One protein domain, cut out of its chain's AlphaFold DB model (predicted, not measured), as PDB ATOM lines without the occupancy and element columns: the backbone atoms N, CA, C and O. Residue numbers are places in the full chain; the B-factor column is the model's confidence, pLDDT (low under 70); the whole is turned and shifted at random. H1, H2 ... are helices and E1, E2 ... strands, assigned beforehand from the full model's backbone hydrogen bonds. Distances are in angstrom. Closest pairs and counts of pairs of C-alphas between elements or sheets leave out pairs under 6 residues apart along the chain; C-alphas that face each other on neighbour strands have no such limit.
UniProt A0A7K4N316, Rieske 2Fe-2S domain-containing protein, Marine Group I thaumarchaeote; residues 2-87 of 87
ATOM      1  N   MET A   2      28.784  21.553  46.425       93.81
ATOM      2  CA  MET A   2      29.276  22.859  45.942       93.81
ATOM      3  C   MET A   2      30.724  23.168  46.365       93.81
ATOM      4  O   MET A   2      31.237  24.253  46.101       93.81
ATOM      5  N   ILE A   3      31.396  22.219  47.019       96.50
ATOM      6  CA  ILE A   3      32.772  22.372  47.502       96.50
ATOM      7  C   ILE A   3      33.733  21.899  46.410       96.50
ATOM      8  O   ILE A   3      33.732  20.726  46.047       96.50
ATOM      9  N   CYS A   4      34.535  22.821  45.877       97.12
ATOM     10  CA  CYS A   4      35.524  22.558  44.832       97.12
ATOM     11  C   CYS A   4      36.628  21.612  45.331       97.12
ATOM     12  O   CYS A   4      37.131  21.763  46.438       97.12
ATOM     13  N   LEU A   5      37.058  20.670  44.495       97.44
ATOM     14  CA  LEU A   5      38.042  19.639  44.865       97.44
ATOM     15  C   LEU A   5      39.496  20.136  44.854       97.44
ATOM     16  O   LEU A   5      40.376  19.486  45.409       97.44
ATOM     17  N   HIS A   6      39.750  21.319  44.284       96.94
ATOM     18  CA  HIS A   6      41.090  21.897  44.311       96.94
ATOM     19  C   HIS A   6      41.484  22.385  45.717       96.94
ATOM     20  O   HIS A   6      42.477  21.908  46.258       96.94
ATOM     21  N   LEU A   7      40.752  23.362  46.266       96.31
ATOM     22  CA  LEU A   7      41.036  24.019  47.558       96.31
ATOM     23  C   LEU A   7      39.740  24.403  48.296       96.31
ATOM     24  O   LEU A   7      39.666  25.432  48.961       96.31
ATOM     25  N   TRP A   8      38.685  23.604  48.116       96.06
ATOM     26  CA  TRP A   8      37.426  23.660  48.876       96.06
ATOM     27  C   TRP A   8      36.655  24.979  48.845       96.06
ATOM     28  O   TRP A   8      35.714  25.176  49.612       96.06
ATOM     29  N   CYS A   9      36.984  25.866  47.912       96.69
ATOM     30  CA  CYS A   9      36.178  27.045  47.655       96.69
ATOM     31  C   CYS A   9      34.778  26.654  47.156       96.69
ATOM     32  O   CYS A   9      34.585  25.580  46.579       96.69
ATOM     33  N   LEU A  10      33.814  27.561  47.299       96.31
ATOM     34  CA  LEU A  10      32.491  27.369  46.713       96.31
ATOM     35  C   LEU A  10      32.526  27.667  45.214       96.31
ATOM     36  O   LEU A  10      32.879  28.774  44.793       96.31
ATOM     37  N   TRP A  11      32.157  26.673  44.412       95.12
ATOM     38  CA  TRP A  11      31.844  26.865  42.999       95.12
ATOM     39  C   TRP A  11      30.347  27.139  42.839       95.12
ATOM     40  O   TRP A  11      29.556  26.853  43.736       95.12
ATOM     41  N   LYS A  12      29.941  27.702  41.700       95.19
ATOM     42  CA  LYS A  12      28.520  27.902  41.386       95.19
ATOM     43  C   LYS A  12      28.205  27.520  39.948       95.19
ATOM     44  O   LYS A  12      29.100  27.459  39.103       95.19
ATOM     45  N   TYR A  13      26.928  27.276  39.686       95.62
ATOM     46  CA  TYR A  13      26.425  27.144  38.327       95.62
ATOM     47  C   TYR A  13      26.348  28.517  37.654       95.62
ATOM     48  O   TYR A  13      25.902  29.490  38.268       95.62
ATOM     49  N   TRP A  14      26.785  28.580  36.402       94.19
ATOM     50  CA  TRP A  14      26.715  29.770  35.560       94.19
ATOM     51  C   TRP A  14      25.707  29.527  34.433       94.19
ATOM     52  O   TRP A  14      25.992  28.712  33.550       94.19
ATOM     53  N   PRO A  15      24.516  30.153  34.493       94.81
ATOM     54  CA  PRO A  15      23.391  29.816  33.626       94.81
ATOM     55  C   PRO A  15      23.441  30.492  32.251       94.81
ATOM     56  O   PRO A  15      22.541  30.263  31.449       94.81
ATOM     57  N   GLU A  16      24.434  31.340  31.978       95.19
ATOM     58  CA  GLU A  16      24.518  32.069  30.716       95.19
ATOM     59  C   GLU A  16      24.653  31.107  29.525       95.19
ATOM     60  O   GLU A  16      25.375  30.102  29.588       95.19
ATOM     61  N   GLU A  17      23.962  31.432  28.430       90.69
ATOM     62  CA  GLU A  17      24.025  30.674  27.182       90.69
ATOM     63  C   GLU A  17      25.481  30.569  26.695       90.69
ATOM     64  O   GLU A  17      26.243  31.536  26.729       90.69
ATOM     65  N   GLY A  18      25.905  29.362  26.313       87.12
ATOM     66  CA  GLY A  18      27.297  29.073  25.949       87.12
ATOM     67  C   GLY A  18      28.257  28.854  27.130       87.12
ATOM     68  O   GLY A  18      29.392  28.428  26.909       87.12
ATOM     69  N   ARG A  19      27.829  29.079  28.384       89.38
ATOM     70  CA  ARG A  19      28.606  28.754  29.595       89.38
ATOM     71  C   ARG A  19      28.068  27.516  30.301       89.38
ATOM     72  O   ARG A  19      28.836  26.569  30.438       89.38
ATOM     73  N   MET A  20      26.796  27.535  30.720       89.38
ATOM     74  CA  MET A  20      25.994  26.423  31.283       89.38
ATOM     75  C   MET A  20      26.795  25.325  32.014       89.38
ATOM     76  O   MET A  20      26.646  24.134  31.739       89.38
ATOM     77  N   ARG A  21      27.660  25.715  32.956       92.12
ATOM     78  CA  ARG A  21      28.601  24.805  33.636       92.12
ATOM     79  C   ARG A  21      28.793  25.160  35.101       92.12
ATOM     80  O   ARG A  21      28.520  26.286  35.523       92.12
ATOM     81  N   GLY A  22      29.298  24.205  35.875       95.88
ATOM     82  CA  GLY A  22      29.810  24.481  37.208       95.88
ATOM     83  C   GLY A  22      31.190  25.107  37.092       95.88
ATOM     84  O   GLY A  22      32.044  24.560  36.404       95.88
ATOM     85  N   GLU A  23      31.428  26.248  37.732       96.62
ATOM     86  CA  GLU A  23      32.740  26.896  37.681       96.62
ATOM     87  C   GLU A  23      33.121  27.477  39.042       96.62
ATOM     88  O   GLU A  23      32.349  28.196  39.690       96.62
ATOM     89  N   CYS A  24      34.334  27.143  39.477       96.88
ATOM     90  CA  CYS A  24      34.970  27.704  40.654       96.88
ATOM     91  C   CYS A  24      35.591  29.062  40.288       96.88
ATOM     92  O   CYS A  24      36.582  29.082  39.554       96.88
ATOM     93  N   PRO A  25      35.077  30.190  40.813       96.06
ATOM     94  CA  PRO A  25      35.541  31.523  40.419       96.06
ATOM     95  C   PRO A  25      36.961  31.849  40.903       96.06
ATOM     96  O   PRO A  25      37.531  32.851  40.492       96.06
ATOM     97  N   TRP A  26      37.525  31.022  41.782       96.31
ATOM     98  CA  TRP A  26      38.815  31.273  42.419       96.31
ATOM     99  C   TRP A  26      39.990  30.818  41.561       96.31
ATOM    100  O   TRP A  26      40.953  31.550  41.376       96.31
ATOM    101  N   HIS A  27      39.897  29.602  41.021       97.06
ATOM    102  CA  HIS A  27      41.010  28.949  40.326       97.06
ATOM    103  C   HIS A  27      40.600  28.350  38.973       97.06
ATOM    104  O   HIS A  27      41.377  27.632  38.352       97.06
ATOM    105  N   GLY A  28      39.361  28.588  38.530       96.75
ATOM    106  CA  GLY A  28      38.899  28.200  37.198       96.75
ATOM    107  C   GLY A  28      38.614  26.710  37.001       96.75
ATOM    108  O   GLY A  28      38.483  26.284  35.857       96.75
ATOM    109  N   SER A  29      38.503  25.903  38.066       98.06
ATOM    110  CA  SER A  29      38.020  24.519  37.934       98.06
ATOM    111  C   SER A  29      36.591  24.504  37.391       98.06
ATOM    112  O   SER A  29      35.711  25.148  37.971       98.06
ATOM    113  N   MET A  30      36.364  23.757  36.312       97.62
ATOM    114  CA  MET A  30      35.059  23.608  35.671       97.62
ATOM    115  C   MET A  30      34.561  22.175  35.792       97.62
ATOM    116  O   MET A  30      35.310  21.229  35.545       97.62
ATOM    117  N   TYR A  31      33.285  22.043  36.132       97.12
ATOM    118  CA  TYR A  31      32.602  20.786  36.390       97.12
ATOM    119  C   TYR A  31      31.458  20.590  35.403       97.12
ATOM    120  O   TYR A  31      30.679  21.517  35.146       97.12
ATOM    121  N   ASP A  32      31.337  19.371  34.883       94.25
ATOM    122  CA  ASP A  32      30.111  18.933  34.228       94.25
ATOM    123  C   ASP A  32      29.005  18.918  35.291       94.25
ATOM    124  O   ASP A  32      29.153  18.322  36.356       94.25
ATOM    125  N   VAL A  33      27.907  19.625  35.039       91.94
ATOM    126  CA  VAL A  33      26.835  19.812  36.031       91.94
ATOM    127  C   VAL A  33      25.988  18.562  36.249       91.94
ATOM    128  O   VAL A  33      25.284  18.480  37.251       91.94
ATOM    129  N   ARG A  34      26.039  17.602  35.321       90.81
ATOM    130  CA  ARG A  34      25.290  16.344  35.379       90.81
ATOM    131  C   ARG A  34      26.070  15.279  36.133       90.81
ATOM    132  O   ARG A  34      25.481  14.547  36.916       90.81
ATOM    133  N   THR A  35      27.379  15.194  35.907       93.81
ATOM    134  CA  THR A  35      28.223  14.176  36.556       93.81
ATOM    135  C   THR A  35      28.949  14.709  37.791       93.81
ATOM    136  O   THR A  35      29.273  13.950  38.700       93.81
ATOM    137  N   GLY A  36      29.210  16.013  37.861       95.44
ATOM    138  CA  GLY A  36      30.072  16.614  38.874       95.44
ATOM    139  C   GLY A  36      31.562  16.336  38.654       95.44
ATOM    140  O   GLY A  36      32.357  16.623  39.548       95.44
ATOM    141  N   THR A  37      31.959  15.777  37.507       97.25
ATOM    142  CA  THR A  37      33.365  15.532  37.158       97.25
ATOM    143  C   THR A  37      34.004  16.801  36.606       97.25
ATOM    144  O   THR A  37      33.445  17.478  35.739       97.25
ATOM    145  N   SER A  38      35.185  17.139  37.118       97.56
ATOM    146  CA  SER A  38      35.965  18.276  36.642       97.56
ATOM    147  C   SER A  38      36.564  17.951  35.277       97.56
ATOM    148  O   SER A  38      37.305  16.980  35.149       97.56
ATOM    149  N   PHE A  39      36.299  18.783  34.274       96.88
ATOM    150  CA  PHE A  39      36.836  18.606  32.918       96.88
ATOM    151  C   PHE A  39      37.884  19.661  32.536       96.88
ATOM    152  O   PHE A  39      38.585  19.495  31.542       96.88
ATOM    153  N   LEU A  40      37.998  20.745  33.308       97.56
ATOM    154  CA  LEU A  40      39.004  21.788  33.103       97.56
ATOM    155  C   LEU A  40      39.460  22.382  34.442       97.56
ATOM    156  O   LEU A  40      38.718  22.358  35.428       97.56
ATOM    157  N   GLY A  41      40.670  22.944  34.458       97.69
ATOM    158  CA  GLY A  41      41.267  23.616  35.612       97.69
ATOM    159  C   GLY A  41      41.993  22.657  36.567       97.69
ATOM    160  O   GLY A  41      42.106  21.464  36.302       97.69
ATOM    161  N   PRO A  42      42.515  23.150  37.697       98.25
ATOM    162  CA  PRO A  42      43.391  22.360  38.567       98.25
ATOM    163  C   PRO A  42      42.715  21.122  39.179       98.25
ATOM    164  O   PRO A  42      43.389  20.124  39.417       98.25
ATOM    165  N   ALA A  43      41.393  21.136  39.387       97.88
ATOM    166  CA  ALA A  43      40.680  19.955  39.885       97.88
ATOM    167  C   ALA A  43      40.581  18.820  38.845       97.88
ATOM    168  O   ALA A  43      40.503  17.657  39.231       97.88
ATOM    169  N   SER A  44      40.634  19.112  37.537       97.69
ATOM    170  CA  SER A  44      40.627  18.061  36.505       97.69
ATOM    171  C   SER A  44      41.974  17.350  36.368       97.69
ATOM    172  O   SER A  44      42.058  16.335  35.687       97.69
ATOM    173  N   LEU A  45      43.025  17.877  37.005       97.69
ATOM    174  CA  LEU A  45      44.362  17.276  37.042       97.69
ATOM    175  C   LEU A  45      44.539  16.295  38.211       97.69
ATOM    176  O   LEU A  45      45.561  15.618  38.296       97.69
ATOM    177  N   GLN A  46      43.570  16.228  39.126       96.75
ATOM    178  CA  GLN A  46      43.588  15.281  40.236       96.75
ATOM    179  C   GLN A  46      43.193  13.880  39.743       96.75
ATOM    180  O   GLN A  46      42.343  13.728  38.866       96.75
ATOM    181  N   ALA A  47      43.809  12.840  40.307       97.00
ATOM    182  CA  ALA A  47      43.434  11.461  40.002       97.00
ATOM    183  C   ALA A  47      42.054  11.125  40.605       97.00
ATOM    184  O   ALA A  47      41.733  11.636  41.681       97.00
ATOM    185  N   PRO A  48      41.250  10.246  39.975       96.75
ATOM    186  CA  PRO A  48      40.047   9.700  40.598       96.75
ATOM    187  C   PRO A  48      40.348   9.074  41.975       96.75
ATOM    188  O   PRO A  48      41.393   8.437  42.128       96.75
ATOM    189  N   PRO A  49      39.462   9.234  42.978       96.62
ATOM    190  CA  PRO A  49      38.140   9.871  42.918       96.62
ATOM    191  C   PRO A  49      38.168  11.405  43.071       96.62
ATOM    192  O   PRO A  49      37.123  12.058  43.040       96.62
ATOM    193  N   SER A  50      39.354  12.001  43.218       97.38
ATOM    194  CA  SER A  50      39.531  13.407  43.592       97.38
ATOM    195  C   SER A  50      39.208  14.438  42.520       97.38
ATOM    196  O   SER A  50      39.364  15.628  42.755       97.38
ATOM    197  N   ASN A  51      38.705  14.017  41.365       97.56
ATOM    198  CA  ASN A  51      38.257  14.896  40.289       97.56
ATOM    199  C   ASN A  51      36.732  14.916  40.106       97.56
ATOM    200  O   ASN A  51      36.247  15.662  39.255       97.56
ATOM    201  N   THR A  52      35.964  14.141  40.881       97.88
ATOM    202  CA  THR A  52      34.497  14.094  40.776       97.88
ATOM    203  C   THR A  52      33.834  14.417  42.104       97.88
ATOM    204  O   THR A  52      34.148  13.840  43.141       97.88
ATOM    205  N   LEU A  53      32.909  15.376  42.087       97.62
ATOM    206  CA  LEU A  53      32.245  15.895  43.279       97.62
ATOM    207  C   LEU A  53      31.371  14.830  43.949       97.62
ATOM    208  O   LEU A  53      30.610  14.127  43.285       97.62
ATOM    209  N   ALA A  54      31.389  14.805  45.284       96.81
ATOM    210  CA  ALA A  54      30.373  14.104  46.065       96.81
ATOM    211  C   ALA A  54      28.964  14.614  45.709       96.81
ATOM    212  O   ALA A  54      28.776  15.811  45.446       96.81
ATOM    213  N   GLN A  55      27.965  13.738  45.737       95.19
ATOM    214  CA  GLN A  55      26.593  14.020  45.322       95.19
ATOM    215  C   GLN A  55      25.575  13.624  46.389       95.19
ATOM    216  O   GLN A  55      25.778  12.684  47.153       95.19
ATOM    217  N   LEU A  56      24.460  14.341  46.410       94.12
ATOM    218  CA  LEU A  56      23.310  14.037  47.250       94.12
ATOM    219  C   LEU A  56      22.134  13.774  46.322       94.12
ATOM    220  O   LEU A  56      21.934  14.522  45.364       94.12
ATOM    221  N   ASN A  57      21.401  12.703  46.600       93.62
ATOM    222  CA  ASN A  57      20.200  12.371  45.852       93.62
ATOM    223  C   ASN A  57      19.027  13.128  46.468       93.62
ATOM    224  O   ASN A  57      18.934  13.244  47.693       93.62
ATOM    225  N   PHE A  58      18.172  13.663  45.605       94.44
ATOM    226  CA  PHE A  58      16.943  14.324  46.009       94.44
ATOM    227  C   PHE A  58      15.762  13.423  45.694       94.44
ATOM    228  O   PHE A  58      15.698  12.829  44.618       94.44
ATOM    229  N   GLU A  59      14.817  13.390  46.617       96.00
ATOM    230  CA  GLU A  59      13.519  12.754  46.451       96.00
ATOM    231  C   GLU A  59      12.432  13.787  46.749       96.00
ATOM    232  O   GLU A  59      12.649  14.728  47.516       96.00
ATOM    233  N   ALA A  60      11.282  13.635  46.094       97.06
ATOM    234  CA  ALA A  60      10.088  14.414  46.384       97.06
ATOM    235  C   ALA A  60       9.110  13.537  47.171       97.06
ATOM    236  O   ALA A  60       8.912  12.372  46.819       97.06
ATOM    237  N   ASP A  61       8.510  14.081  48.226       95.56
ATOM    238  CA  ASP A  61       7.414  13.411  48.923       95.56
ATOM    239  C   ASP A  61       6.099  13.478  48.119       95.56
ATOM    240  O   ASP A  61       6.043  14.011  47.007       95.56
ATOM    241  N   SER A  62       5.022  12.916  48.677       97.25
ATOM    242  CA  SER A  62       3.697  12.918  48.043       97.25
ATOM    243  C   SER A  62       3.108  14.315  47.841       97.25
ATOM    244  O   SER A  62       2.230  14.477  46.995       97.25
ATOM    245  N   ASP A  63       3.586  15.303  48.596       97.25
ATOM    246  CA  ASP A  63       3.132  16.691  48.544       97.25
ATOM    247  C   ASP A  63       4.015  17.546  47.612       97.25
ATOM    248  O   ASP A  63       3.729  18.720  47.369       97.25
ATOM    249  N   GLY A  64       5.068  16.953  47.034       96.62
ATOM    250  CA  GLY A  64       5.987  17.593  46.098       96.62
ATOM    251  C   GLY A  64       7.138  18.354  46.760       96.62
ATOM    252  O   GLY A  64       7.867  19.063  46.060       96.62
ATOM    253  N   PHE A  65       7.344  18.226  48.075       97.31
ATOM    254  CA  PHE A  65       8.500  18.823  48.741       97.31
ATOM    255  C   PHE A  65       9.750  17.984  48.500       97.31
ATOM    256  O   PHE A  65       9.760  16.770  48.692       97.31
ATOM    257  N   MET A  66      10.832  18.652  48.102       96.94
ATOM    258  CA  MET A  66      12.122  18.003  47.911       96.94
ATOM    259  C   MET A  66      12.893  17.896  49.225       96.94
ATOM    260  O   MET A  66      13.071  18.884  49.939       96.94
ATOM    261  N   PHE A  67      13.456  16.722  49.478       96.25
ATOM    262  CA  PHE A  67      14.391  16.474  50.567       96.25
ATOM    263  C   PHE A  67      15.577  15.642  50.073       96.25
ATOM    264  O   PHE A  67      15.593  15.131  48.954       96.25
ATOM    265  N   ILE A  68      16.615  15.563  50.901       95.69
ATOM    266  CA  ILE A  68      17.831  14.805  50.598       95.69
ATOM    267  C   ILE A  68      17.670  13.397  51.164       95.69
ATOM    268  O   ILE A  68      17.462  13.246  52.371       95.69
ATOM    269  N   SER A  69      17.811  12.377  50.317       95.00
ATOM    270  CA  SER A  69      17.849  10.984  50.767       95.00
ATOM    271  C   SER A  69      19.060  10.767  51.685       95.00
ATOM    272  O   SER A  69      20.122  11.342  51.415       95.00
ATOM    273  N   PRO A  70      18.957   9.942  52.747       95.19
ATOM    274  CA  PRO A  70      20.083   9.661  53.635       95.19
ATOM    275  C   PRO A  70      21.334   9.232  52.844       95.19
ATOM    276  O   PRO A  70      21.284   8.218  52.145       95.19
ATOM    277  N   PRO A  71      22.446   9.989  52.904       94.94
ATOM    278  CA  PRO A  71      23.626   9.680  52.110       94.94
ATOM    279  C   PRO A  71      24.482   8.594  52.766       94.94
ATOM    280  O   PRO A  71      24.707   8.610  53.978       94.94
ATOM    281  N   THR A  72      25.054   7.718  51.942       96.56
ATOM    282  CA  THR A  72      26.133   6.810  52.343       96.56
ATOM    283  C   THR A  72      27.463   7.436  51.950       96.56
ATOM    284  O   THR A  72      27.819   7.498  50.772       96.56
ATOM    285  N   TRP A  73      28.201   7.937  52.938       95.56
ATOM    286  CA  TRP A  73      29.495   8.578  52.709       95.56
ATOM    287  C   TRP A  73      30.576   7.533  52.420       95.56
ATOM    288  O   TRP A  73      31.122   6.913  53.331       95.56
ATOM    289  N   GLY A  74      30.905   7.379  51.145       97.06
ATOM    290  CA  GLY A  74      31.960   6.499  50.664       97.06
ATOM    291  C   GLY A  74      32.269   6.791  49.199       97.06
ATOM    292  O   GLY A  74      31.439   7.326  48.463       97.06
ATOM    293  N   VAL A  75      33.510   6.531  48.780       96.88
ATOM    294  CA  VAL A  75      33.996   6.944  47.450       96.88
ATOM    295  C   VAL A  75      33.334   6.188  46.298       96.88
ATOM    296  O   VAL A  75      33.389   6.677  45.175       96.88
ATOM    297  N   ASN A  76      32.699   5.043  46.565       97.12
ATOM    298  CA  ASN A  76      31.941   4.268  45.576       97.12
ATOM    299  C   ASN A  76      30.423   4.522  45.670       97.12
ATOM    300  O   ASN A  76      29.654   3.925  44.921       97.12
ATOM    301  N   GLU A  77      29.992   5.391  46.585       96.44
ATOM    302  CA  GLU A  77      28.598   5.732  46.855       96.44
ATOM    303  C   GLU A  77      28.357   7.235  46.601       96.44
ATOM    304  O   GLU A  77      28.538   7.727  45.485       96.44
ATOM    305  N   ASN A  78      27.961   8.010  47.619       96.81
ATOM    306  CA  ASN A  78      27.705   9.447  47.489       96.81
ATOM    307  C   ASN A  78      28.987  10.290  47.379       96.81
ATOM    308  O   ASN A  78      28.916  11.489  47.105       96.81
ATOM    309  N   GLY A  79      30.160   9.691  47.571       97.50
ATOM    310  CA  GLY A  79      31.437  10.381  47.693       97.50
ATOM    311  C   GLY A  79      31.731  10.846  49.105       97.50
ATOM    312  O   GLY A  79      30.944  10.646  50.019       97.50
ATOM    313  N   VAL A  80      32.870  11.505  49.276       96.75
ATOM    314  CA  VAL A  80      33.259  12.178  50.519       96.75
ATOM    315  C   VAL A  80      33.450  13.661  50.221       96.75
ATOM    316  O   VAL A  80      34.137  14.036  49.267       96.75
ATOM    317  N   VAL A  81      32.820  14.533  51.009       94.81
ATOM    318  CA  VAL A  81      32.905  15.987  50.812       94.81
ATOM    319  C   VAL A  81      34.361  16.452  50.896       94.81
ATOM    320  O   VAL A  81      35.068  16.124  51.840       94.81
ATOM    321  N   GLY A  82      34.812  17.210  49.892       92.50
ATOM    322  CA  GLY A  82      36.193  17.701  49.805       92.50
ATOM    323  C   GLY A  82      37.217  16.676  49.302       92.50
ATOM    324  O   GLY A  82      38.329  17.083  48.975       92.50
ATOM    325  N   TYR A  83      36.844  15.393  49.187       95.94
ATOM    326  CA  TYR A  83      37.692  14.345  48.616       95.94
ATOM    327  C   TYR A  83      37.185  13.858  47.260       95.94
ATOM    328  O   TYR A  83      37.970  13.859  46.335       95.94
ATOM    329  N   GLY A  84      35.899  13.532  47.098       97.06
ATOM    330  CA  GLY A  84      35.298  13.160  45.808       97.06
ATOM    331  C   GLY A  84      34.648  11.772  45.774       97.06
ATOM    332  O   GLY A  84      34.366  11.195  46.828       97.06
ATOM    333  N   ARG A  85      34.359  11.262  44.569       97.56
ATOM    334  CA  ARG A  85      33.756   9.938  44.299       97.56
ATOM    335  C   ARG A  85      34.254   9.325  42.987       97.56
ATOM    336  O   ARG A  85      34.728  10.046  42.115       97.56
ATOM    337  N   PHE A  86      34.101   8.019  42.819       96.56
ATOM    338  CA  PHE A  86      34.183   7.378  41.508       96.56
ATOM    339  C   PHE A  86      32.872   7.587  40.725       96.56
ATOM    340  O   PHE A  86      31.809   7.818  41.314       96.56
ATOM    341  N   THR A  87      32.977   7.596  39.394       82.94
ATOM    342  CA  THR A  87      31.855   7.733  38.445       82.94
ATOM    343  C   THR A  87      31.343   6.395  37.972       82.94
ATOM    344  O   THR A  87      32.204   5.572  37.583       82.94
TER     345      THR A  87
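What this domain is: This is residues 2 to 87 of the 87 residues of the protein "Rieske 2Fe-2S domain-containing protein" of Marine Group I thaumarchaeote (UniProt A0A7K4N316). Little regular structure is here: a body mostly of loops holds hairpin E1-E2, E3 and tiny H1, while hairpin E4-E5 lies far out on an arm that makes the length. Of 86 printed residues, 19 are in E1, E2, E3, H1, E4, E5, in that order; the class is mixed, both sheets antiparallel pairs. The whole is compact, radius of gyration of the C-alphas 13.6 A, spanning 41 by 32 by 19 A.

How they stand to each other: Look at hairpin E1, residues 12 to 14, and E2, residues 21 to 23: N 14 and O 21 are 3.0 A apart. E3, residues 38 to 40, and H1, residues 42 to 45, have closest C-alphas Ser 38 and Ser 44, 4.7 A. In hairpin E4, residues 58 to 60, and E5, residues 66 to 68, N 67 and O 59 are 2.9 A apart.

Where its parts are: Find C-alpha 12 at (28.520, 27.902, 41.386), where E1 begins; E5 runs 7.1 A to C-alpha 68 at (17.831, 14.805, 50.598).

The domain as a whole: The farthest C-alphas, Leu 45 and Asp 63, are 42.8 A apart. The printed part has no cut; links E2 to E3 and H1 to E4 are long. No printed residue is under 70 in pLDDT.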